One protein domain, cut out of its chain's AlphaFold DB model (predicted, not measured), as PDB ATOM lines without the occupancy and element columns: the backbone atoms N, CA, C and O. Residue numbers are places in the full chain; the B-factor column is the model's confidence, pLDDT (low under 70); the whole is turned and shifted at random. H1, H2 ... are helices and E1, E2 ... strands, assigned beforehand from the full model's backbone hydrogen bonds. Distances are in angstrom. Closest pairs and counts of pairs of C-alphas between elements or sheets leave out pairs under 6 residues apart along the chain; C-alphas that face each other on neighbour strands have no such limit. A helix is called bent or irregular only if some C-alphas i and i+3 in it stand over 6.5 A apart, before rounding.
ATOM      1  N   ILE A   7     191.128 272.698 168.069       88.62
ATOM      2  CA  ILE A   7     191.669 272.715 166.710       88.62
ATOM      3  C   ILE A   7     192.575 273.932 166.568       88.62
ATOM      4  O   ILE A   7     192.146 275.058 166.831       88.62
ATOM      5  N   GLN A   8     193.823 273.737 166.136       88.69
ATOM      6  CA  GLN A   8     194.694 274.873 165.856       88.69
ATOM      7  C   GLN A   8     194.303 275.504 164.525       88.69
ATOM      8  O   GLN A   8     193.987 274.821 163.549       88.69
ATOM      9  N   ARG A   9     194.405 276.828 164.441       88.12
ATOM     10  CA  ARG A   9     194.171 277.568 163.196       88.12
ATOM     11  C   ARG A   9     195.042 277.058 162.045       88.12
ATOM     12  O   ARG A   9     194.577 276.964 160.912       88.12
ATOM     13  N   LYS A  10     196.289 276.683 162.350       89.50
ATOM     14  CA  LYS A  10     197.232 276.102 161.386       89.50
ATOM     15  C   LYS A  10     196.737 274.766 160.826       89.50
ATOM     16  O   LYS A  10     196.920 274.519 159.642       89.50
ATOM     17  N   ASP A  11     196.088 273.936 161.638       89.25
ATOM     18  CA  ASP A  11     195.577 272.639 161.186       89.25
ATOM     19  C   ASP A  11     194.475 272.816 160.139       89.25
ATOM     20  O   ASP A  11     194.458 272.113 159.131       89.25
ATOM     21  N   LEU A  12     193.598 273.805 160.328       87.12
ATOM     22  CA  LEU A  12     192.556 274.143 159.357       87.12
ATOM     23  C   LEU A  12     193.137 274.726 158.066       87.12
ATOM     24  O   LEU A  12     192.687 274.361 156.983       87.12
ATOM     25  N   TYR A  13     194.185 275.551 158.154       87.50
ATOM     26  CA  TYR A  13     194.912 275.989 156.959       87.50
ATOM     27  C   TYR A  13     195.540 274.821 156.204       87.50
ATOM     28  O   TYR A  13     195.339 274.725 154.999       87.50
ATOM     29  N   ASN A  14     196.202 273.892 156.897       89.75
ATOM     30  CA  ASN A  14     196.785 272.710 156.259       89.75
ATOM     31  C   ASN A  14     195.721 271.846 155.557       89.75
ATOM     32  O   ASN A  14     196.028 271.170 154.578       89.75
ATOM     33  N   ILE A  15     194.481 271.833 156.061       87.88
ATOM     34  CA  ILE A  15     193.356 271.172 155.391       87.88
ATOM     35  C   ILE A  15     192.993 271.936 154.119       87.88
ATOM     36  O   ILE A  15     192.943 271.334 153.054       87.88
ATOM     37  N   TRP A  16     192.775 273.248 154.197       88.25
ATOM     38  CA  TRP A  16     192.331 274.047 153.050       88.25
ATOM     39  C   TRP A  16     193.406 274.310 151.990       88.25
ATOM     40  O   TRP A  16     193.066 274.690 150.876       88.25
ATOM     41  N   GLU A  17     194.681 274.093 152.307       89.44
ATOM     42  CA  GLU A  17     195.798 274.119 151.351       89.44
ATOM     43  C   GLU A  17     195.894 272.835 150.504       89.44
ATOM     44  O   GLU A  17     196.736 272.738 149.613       89.44
ATOM     45  N   GLN A  18     195.043 271.834 150.755       92.00
ATOM     46  CA  GLN A  18     194.971 270.635 149.921       92.00
ATOM     47  C   GLN A  18     194.303 270.956 148.578       92.00
ATOM     48  O   GLN A  18     193.328 271.700 148.518       92.00
ATOM     49  N   THR A  19     194.769 270.315 147.505       91.31
ATOM     50  CA  THR A  19     194.397 270.624 146.106       91.31
ATOM     51  C   THR A  19     192.893 270.601 145.806       91.31
ATOM     52  O   THR A  19     192.409 271.268 144.896       91.31
ATOM     53  N   HIS A  20     192.104 269.850 146.573       91.75
ATOM     54  CA  HIS A  20     190.646 269.809 146.422       91.75
ATOM     55  C   HIS A  20     189.931 271.048 146.990       91.75
ATOM     56  O   HIS A  20     188.749 271.249 146.707       91.75
ATOM     57  N   PHE A  21     190.636 271.892 147.745       90.38
ATOM     58  CA  PHE A  21     190.140 273.130 148.339       90.38
ATOM     59  C   PHE A  21     190.726 274.402 147.695       90.38
ATOM     60  O   PHE A  21     190.396 275.504 148.132       90.38
ATOM     61  N   ASP A  22     191.489 274.300 146.600       89.81
ATOM     62  CA  ASP A  22     192.119 275.454 145.924       89.81
ATOM     63  C   ASP A  22     191.128 276.584 145.591       89.81
ATOM     64  O   ASP A  22     191.451 277.767 145.679       89.81
ATOM     65  N   LYS A  23     189.881 276.232 145.250       90.50
ATOM     66  CA  LYS A  23     188.816 277.202 144.934       90.50
ATOM     67  C   LYS A  23     188.300 277.972 146.153       90.50
ATOM     68  O   LYS A  23     187.755 279.060 145.982       90.50
ATOM     69  N   ILE A  24     188.426 277.408 147.355       85.75
ATOM     70  CA  ILE A  24     187.942 278.014 148.604       85.75
ATOM     71  C   ILE A  24     189.062 278.684 149.405       85.75
ATOM     72  O   ILE A  24     188.777 279.561 150.217       85.75
ATOM     73  N   LEU A  25     190.325 278.326 149.149       87.94
ATOM     74  CA  LEU A  25     191.498 278.865 149.837       87.94
ATOM     75  C   LEU A  25     191.558 280.411 149.862       87.94
ATOM     76  O   LEU A  25     191.877 280.952 150.925       87.94
ATOM     77  N   PRO A  26     191.197 281.150 148.784       93.19
ATOM     78  CA  PRO A  26     191.142 282.616 148.824       93.19
ATOM     79  C   PRO A  26     190.151 283.179 149.856       93.19
ATOM     80  O   PRO A  26     190.315 284.307 150.310       93.19
ATOM     81  N   TYR A  27     189.146 282.392 150.251       91.69
ATOM     82  CA  TYR A  27     188.072 282.779 151.170       91.69
ATOM     83  C   TYR A  27     188.244 282.199 152.581       91.69
ATOM     84  O   TYR A  27     187.316 282.258 153.381       91.69
ATOM     85  N   LYS A  28     189.411 281.638 152.918       88.62
ATOM     86  CA  LYS A  28     189.646 280.941 154.198       88.62
ATOM     87  C   LYS A  28     189.275 281.743 155.453       88.62
ATOM     88  O   LYS A  28     188.757 281.177 156.407       88.62
ATOM     89  N   GLU A  29     189.503 283.054 155.443       88.38
ATOM     90  CA  GLU A  29     189.136 283.945 156.554       88.38
ATOM     91  C   GLU A  29     187.617 284.098 156.678       88.38
ATOM     92  O   GLU A  29     187.062 283.926 157.756       88.38
ATOM     93  N   PHE A  30     186.926 284.291 155.555       87.94
ATOM     94  CA  PHE A  30     185.466 284.323 155.523       87.94
ATOM     95  C   PHE A  30     184.852 282.991 155.982       87.94
ATOM     96  O   PHE A  30     183.830 282.967 156.664       87.94
ATOM     97  N   ILE A  31     185.486 281.865 155.642       88.56
ATOM     98  CA  ILE A  31     185.051 280.541 156.099       88.56
ATOM     99  C   ILE A  31     185.205 280.419 157.615       88.56
ATOM    100  O   ILE A  31     184.309 279.869 158.251       88.56
ATOM    101  N   PHE A  32     186.277 280.950 158.211       87.19
ATOM    102  CA  PHE A  32     186.391 281.016 159.670       87.19
ATOM    103  C   PHE A  32     185.233 281.783 160.293       87.19
ATOM    104  O   PHE A  32     184.551 281.235 161.158       87.19
ATOM    105  N   ASP A  33     184.976 282.997 159.810       84.75
ATOM    106  CA  ASP A  33     183.887 283.833 160.315       84.75
ATOM    107  C   ASP A  33     182.538 283.117 160.196       84.75
ATOM    108  O   ASP A  33     181.747 283.116 161.136       84.75
ATOM    109  N   MET A  34     182.304 282.425 159.078       87.25
ATOM    110  CA  MET A  34     181.102 281.620 158.871       87.25
ATOM    111  C   MET A  34     181.015 280.445 159.858       87.25
ATOM    112  O   MET A  34     179.961 280.218 160.442       87.25
ATOM    113  N   LEU A  35     182.099 279.695 160.072       88.88
ATOM    114  CA  LEU A  35     182.115 278.566 161.011       88.88
ATOM    115  C   LEU A  35     181.911 279.017 162.464       88.88
ATOM    116  O   LEU A  35     181.281 278.296 163.237       88.88
ATOM    117  N   ILE A  36     182.417 280.195 162.826       84.94
ATOM    118  CA  ILE A  36     182.183 280.815 164.135       84.94
ATOM    119  C   ILE A  36     180.729 281.271 164.247       84.94
ATOM    120  O   ILE A  36     180.064 280.970 165.231       84.94
ATOM    121  N   HIS A  37     180.214 281.950 163.220       79.81
ATOM    122  CA  HIS A  37     178.838 282.438 163.184       79.81
ATOM    123  C   HIS A  37     177.802 281.307 163.249       79.81
ATOM    124  O   HIS A  37     176.721 281.484 163.802       79.81
ATOM    125  N   LEU A  38     178.133 280.135 162.702       78.31
ATOM    126  CA  LEU A  38     177.295 278.935 162.741       78.31
ATOM    127  C   LEU A  38     177.471 278.097 164.023       78.31
ATOM    128  O   LEU A  38     176.932 276.991 164.094       78.31
ATOM    129  N   ASP A  39     178.222 278.586 165.017       74.88
ATOM    130  CA  ASP A  39     178.564 277.885 166.265       74.88
ATOM    131  C   ASP A  39     179.277 276.529 166.051       74.88
ATOM    132  O   ASP A  39     179.230 275.643 166.910       74.88
ATOM    133  N   ILE A  40     179.936 276.333 164.903       83.25
ATOM    134  CA  ILE A  40     180.728 275.125 164.612       83.25
ATOM    135  C   ILE A  40     182.091 275.228 165.299       83.25
ATOM    136  O   ILE A  40     182.572 274.262 165.895       83.25
ATOM    137  N   LEU A  41     182.699 276.412 165.216       88.94
ATOM    138  CA  LEU A  41     183.909 276.781 165.937       88.94
ATOM    139  C   LEU A  41     183.565 277.819 167.000       88.94
ATOM    140  O   LEU A  41     182.696 278.664 166.819       88.94
ATOM    141  N   SER A  42     184.272 277.782 168.118       88.19
ATOM    142  CA  SER A  42     184.165 278.791 169.166       88.19
ATOM    143  C   SER A  42     185.528 279.406 169.419       88.19
ATOM    144  O   SER A  42     186.509 278.705 169.675       88.19
ATOM    145  N   GLU A  43     185.583 280.729 169.336       87.56
ATOM    146  CA  GLU A  43     186.767 281.491 169.700       87.56
ATOM    147  C   GLU A  43     186.758 281.765 171.196       87.56
ATOM    148  O   GLU A  43     185.807 282.338 171.730       87.56
ATOM    149  N   GLN A  44     187.850 281.419 171.869       84.25
ATOM    150  CA  GLN A  44     188.057 281.889 173.227       84.25
ATOM    151  C   GLN A  44     188.511 283.345 173.199       84.25
ATOM    152  O   GLN A  44     189.531 283.674 172.582       84.25
ATOM    153  N   ARG A  45     187.806 284.221 173.919       77.25
ATOM    154  CA  ARG A  45     188.304 285.581 174.137       77.25
ATOM    155  C   ARG A  45     189.442 285.553 175.148       77.25
ATOM    156  O   ARG A  45     189.262 285.159 176.297       77.25
ATOM    157  N   ARG A  46     190.622 285.973 174.698       78.50
ATOM    158  CA  ARG A  46     191.811 286.150 175.529       78.50
ATOM    159  C   ARG A  46     192.291 287.586 175.402       78.50
ATOM    160  O   ARG A  46     192.322 288.128 174.297       78.50
ATOM    161  N   TYR A  47     192.683 288.153 176.530       76.44
ATOM    162  CA  TYR A  47     193.256 289.485 176.611       76.44
ATOM    163  C   TYR A  47     194.653 289.380 177.199       76.44
ATOM    164  O   TYR A  47     194.932 288.505 178.020       76.44
ATOM    165  N   ASP A  48     195.534 290.237 176.716       74.56
ATOM    166  CA  ASP A  48     196.846 290.438 177.294       74.56
ATOM    167  C   ASP A  48     196.684 291.161 178.639       74.56
ATOM    168  O   ASP A  48     196.002 292.183 178.714       74.56
ATOM    169  N   ASN A  49     197.257 290.609 179.710       71.12
ATOM    170  CA  ASN A  49     197.041 291.134 181.062       71.12
ATOM    171  C   ASN A  49     197.680 292.515 181.274       71.12
ATOM    172  O   ASN A  49     197.206 293.265 182.125       71.12
ATOM    173  N   ASP A  50     198.728 292.847 180.516       68.19
ATOM    174  CA  ASP A  50     199.496 294.079 180.696       68.19
ATOM    175  C   ASP A  50     198.932 295.222 179.842       68.19
ATOM    176  O   ASP A  50     198.863 296.372 180.274       68.19
ATOM    177  N   THR A  51     198.502 294.904 178.619       72.00
ATOM    178  CA  THR A  51     198.020 295.879 177.631       72.00
ATOM    179  C   THR A  51     196.499 295.923 177.508       72.00
ATOM    180  O   THR A  51     195.968 296.849 176.899       72.00
ATOM    181  N   GLY A  52     195.781 294.918 178.020       69.69
ATOM    182  CA  GLY A  52     194.332 294.762 177.844       69.69
ATOM    183  C   GLY A  52     193.908 294.464 176.401       69.69
ATOM    184  O   GLY A  52     192.716 294.355 176.110       69.69
ATOM    185  N   SER A  53     194.862 294.333 175.475       75.75
ATOM    186  CA  SER A  53     194.585 294.104 174.061       75.75
ATOM    187  C   SER A  53     194.117 292.668 173.810       75.75
ATOM    188  O   SER A  53     194.518 291.725 174.497       75.75
ATOM    189  N   ARG A  54     193.232 292.476 172.823       76.12
ATOM    190  CA  ARG A  54     192.753 291.138 172.447       76.12
ATOM    191  C   ARG A  54     193.899 290.352 171.807       76.12
ATOM    192  O   ARG A  54     194.440 290.765 170.784       76.12
ATOM    193  N   LEU A  55     194.220 289.189 172.371       80.75
ATOM    194  CA  LEU A  55     195.216 288.283 171.802       80.75
ATOM    195  C   LEU A  55     194.681 287.631 170.520       80.75
ATOM    196  O   LEU A  55     193.488 287.333 170.399       80.75
ATOM    197  N   LYS A  56     195.580 287.378 169.561       81.94
ATOM    198  CA  LYS A  56     195.235 286.698 168.307       81.94
ATOM    199  C   LYS A  56     194.736 285.276 168.590       81.94
ATOM    200  O   LYS A  56     195.303 284.553 169.406       81.94
ATOM    201  N   VAL A  57     193.678 284.868 167.890       81.25
ATOM    202  CA  VAL A  57     193.088 283.532 168.031       81.25
ATOM    203  C   VAL A  57     193.954 282.506 167.299       81.25
ATOM    204  O   VAL A  57     193.998 282.472 166.066       81.25
ATOM    205  N   GLU A  58     194.653 281.679 168.071       83.25
ATOM    206  CA  GLU A  58     195.479 280.574 167.564       83.25
ATOM    207  C   GLU A  58     194.753 279.223 167.605       83.25
ATOM    208  O   GLU A  58     195.025 278.354 166.778       83.25
ATOM    209  N   ASN A  59     193.804 279.069 168.532       86.62
ATOM    210  CA  ASN A  59     193.056 277.839 168.769       86.62
ATOM    211  C   ASN A  59     191.553 278.112 168.721       86.62
ATOM    212  O   ASN A  59     191.076 279.086 169.305       86.62
ATOM    213  N   PHE A  60     190.827 277.203 168.084       88.81
ATOM    214  CA  PHE A  60     189.375 277.134 168.097       88.81
ATOM    215  C   PHE A  60     188.920 275.953 168.939       88.81
ATOM    216  O   PHE A  60     189.584 274.916 169.001       88.81
ATOM    217  N   PHE A  61     187.755 276.103 169.551       88.19
ATOM    218  CA  PHE A  61     187.099 275.044 170.295       88.19
ATOM    219  C   PHE A  61     185.921 274.501 169.496       88.19
ATOM    220  O   PHE A  61     185.204 275.256 168.845       88.19
ATOM    221  N   VAL A  62     185.708 273.194 169.575       89.00
ATOM    222  CA  VAL A  62     184.561 272.493 168.998       89.00
ATOM    223  C   VAL A  62     183.859 271.757 170.133       89.00
ATOM    224  O   VAL A  62     184.187 270.599 170.406       89.00
ATOM    225  N   PRO A  63     182.913 272.402 170.843       82.94
ATOM    226  CA  PRO A  63     182.327 271.817 172.048       82.94
ATOM    227  C   PRO A  63     181.648 270.465 171.822       82.94
ATOM    228  O   PRO A  63     181.712 269.596 172.686       82.94
ATOM    229  N   CYS A  64     181.092 270.219 170.630       82.88
ATOM    230  CA  CYS A  64     180.506 268.919 170.291       82.88
ATOM    231  C   CYS A  64     181.527 267.776 170.133       82.88
ATOM    232  O   CYS A  64     181.129 266.614 170.134       82.88
TER     233      CYS A  64
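AT A GLANCE: This is residues 7 to 64 of the 483 residues of an uncharacterized protein of Mytilus galloprovincialis (UniProt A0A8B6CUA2). The longer helix, H2, and the shorter helix, H1, meet near their ends as an open V, with the loop of residues 18 to 23 sticking out at its point. Beyond the other end of the V a long loop, residues 38 to 58, runs out and folds back to the short strand E1, which short pairings tie to residues 7 to 8 and 42 to 43. The printed part has 58 residues, with two named helices and one named strand in the order H1, H2, E1; under half of the residues are in named elements, and by these it is mostly helix. The whole is loose, with a radius of gyration of the C-alphas of 13.2 A, and elongated, spanning 42 by 24 by 16 A.

HOW THE PARTS SIT: H2, residues 25 to 37, only just touches H1, residues 9 to 16, with 3 pairs of C-alphas within 8 A and with its residues 25 to 28 alone. Their closest C-alphas, those of Trp 16 and Leu 25, are 5.9 A apart. The two helices run opposite ways at a steep tilt of 56 degrees. H2 is irregular: C-alphas 26 and 29 are 8.1 A apart. Every O i to N i+4 pair is within hydrogen-bond range in H1, and 7 of 9 are in H2. E1, residues 59 to 61, is apart from H2 and pairs with no named strand. Residues 59 to 60 of E1 pair antiparallel with residues 7 to 8, and residues 60 to 61 with residues 42 to 43, also antiparallel. The closest C-alphas of H1 and E1, those of Arg 9 and Asn 59, are 5.7 A apart.

IN THESE COORDINATES: H2 measures 18.7 A from C-alpha 25 at (191.498, 278.865, 149.837) to C-alpha 37. H1 begins with C-alpha 9 at (194.171, 277.568, 163.196) and measures 10.9 A. E1 measures 6.8 A and ends with C-alpha 61 at (187.099, 275.044, 170.295).

THE WHOLE: The two C-alphas farthest apart, those of His 20 and Asp 50, are 42.9 A apart. The printed part has no cut. The link from H1 to H2 is short, and that from H2 to E1, 21 residues, is long. The mean pLDDT of the printed part is 84.7, and residues 50 and 52 are under 70.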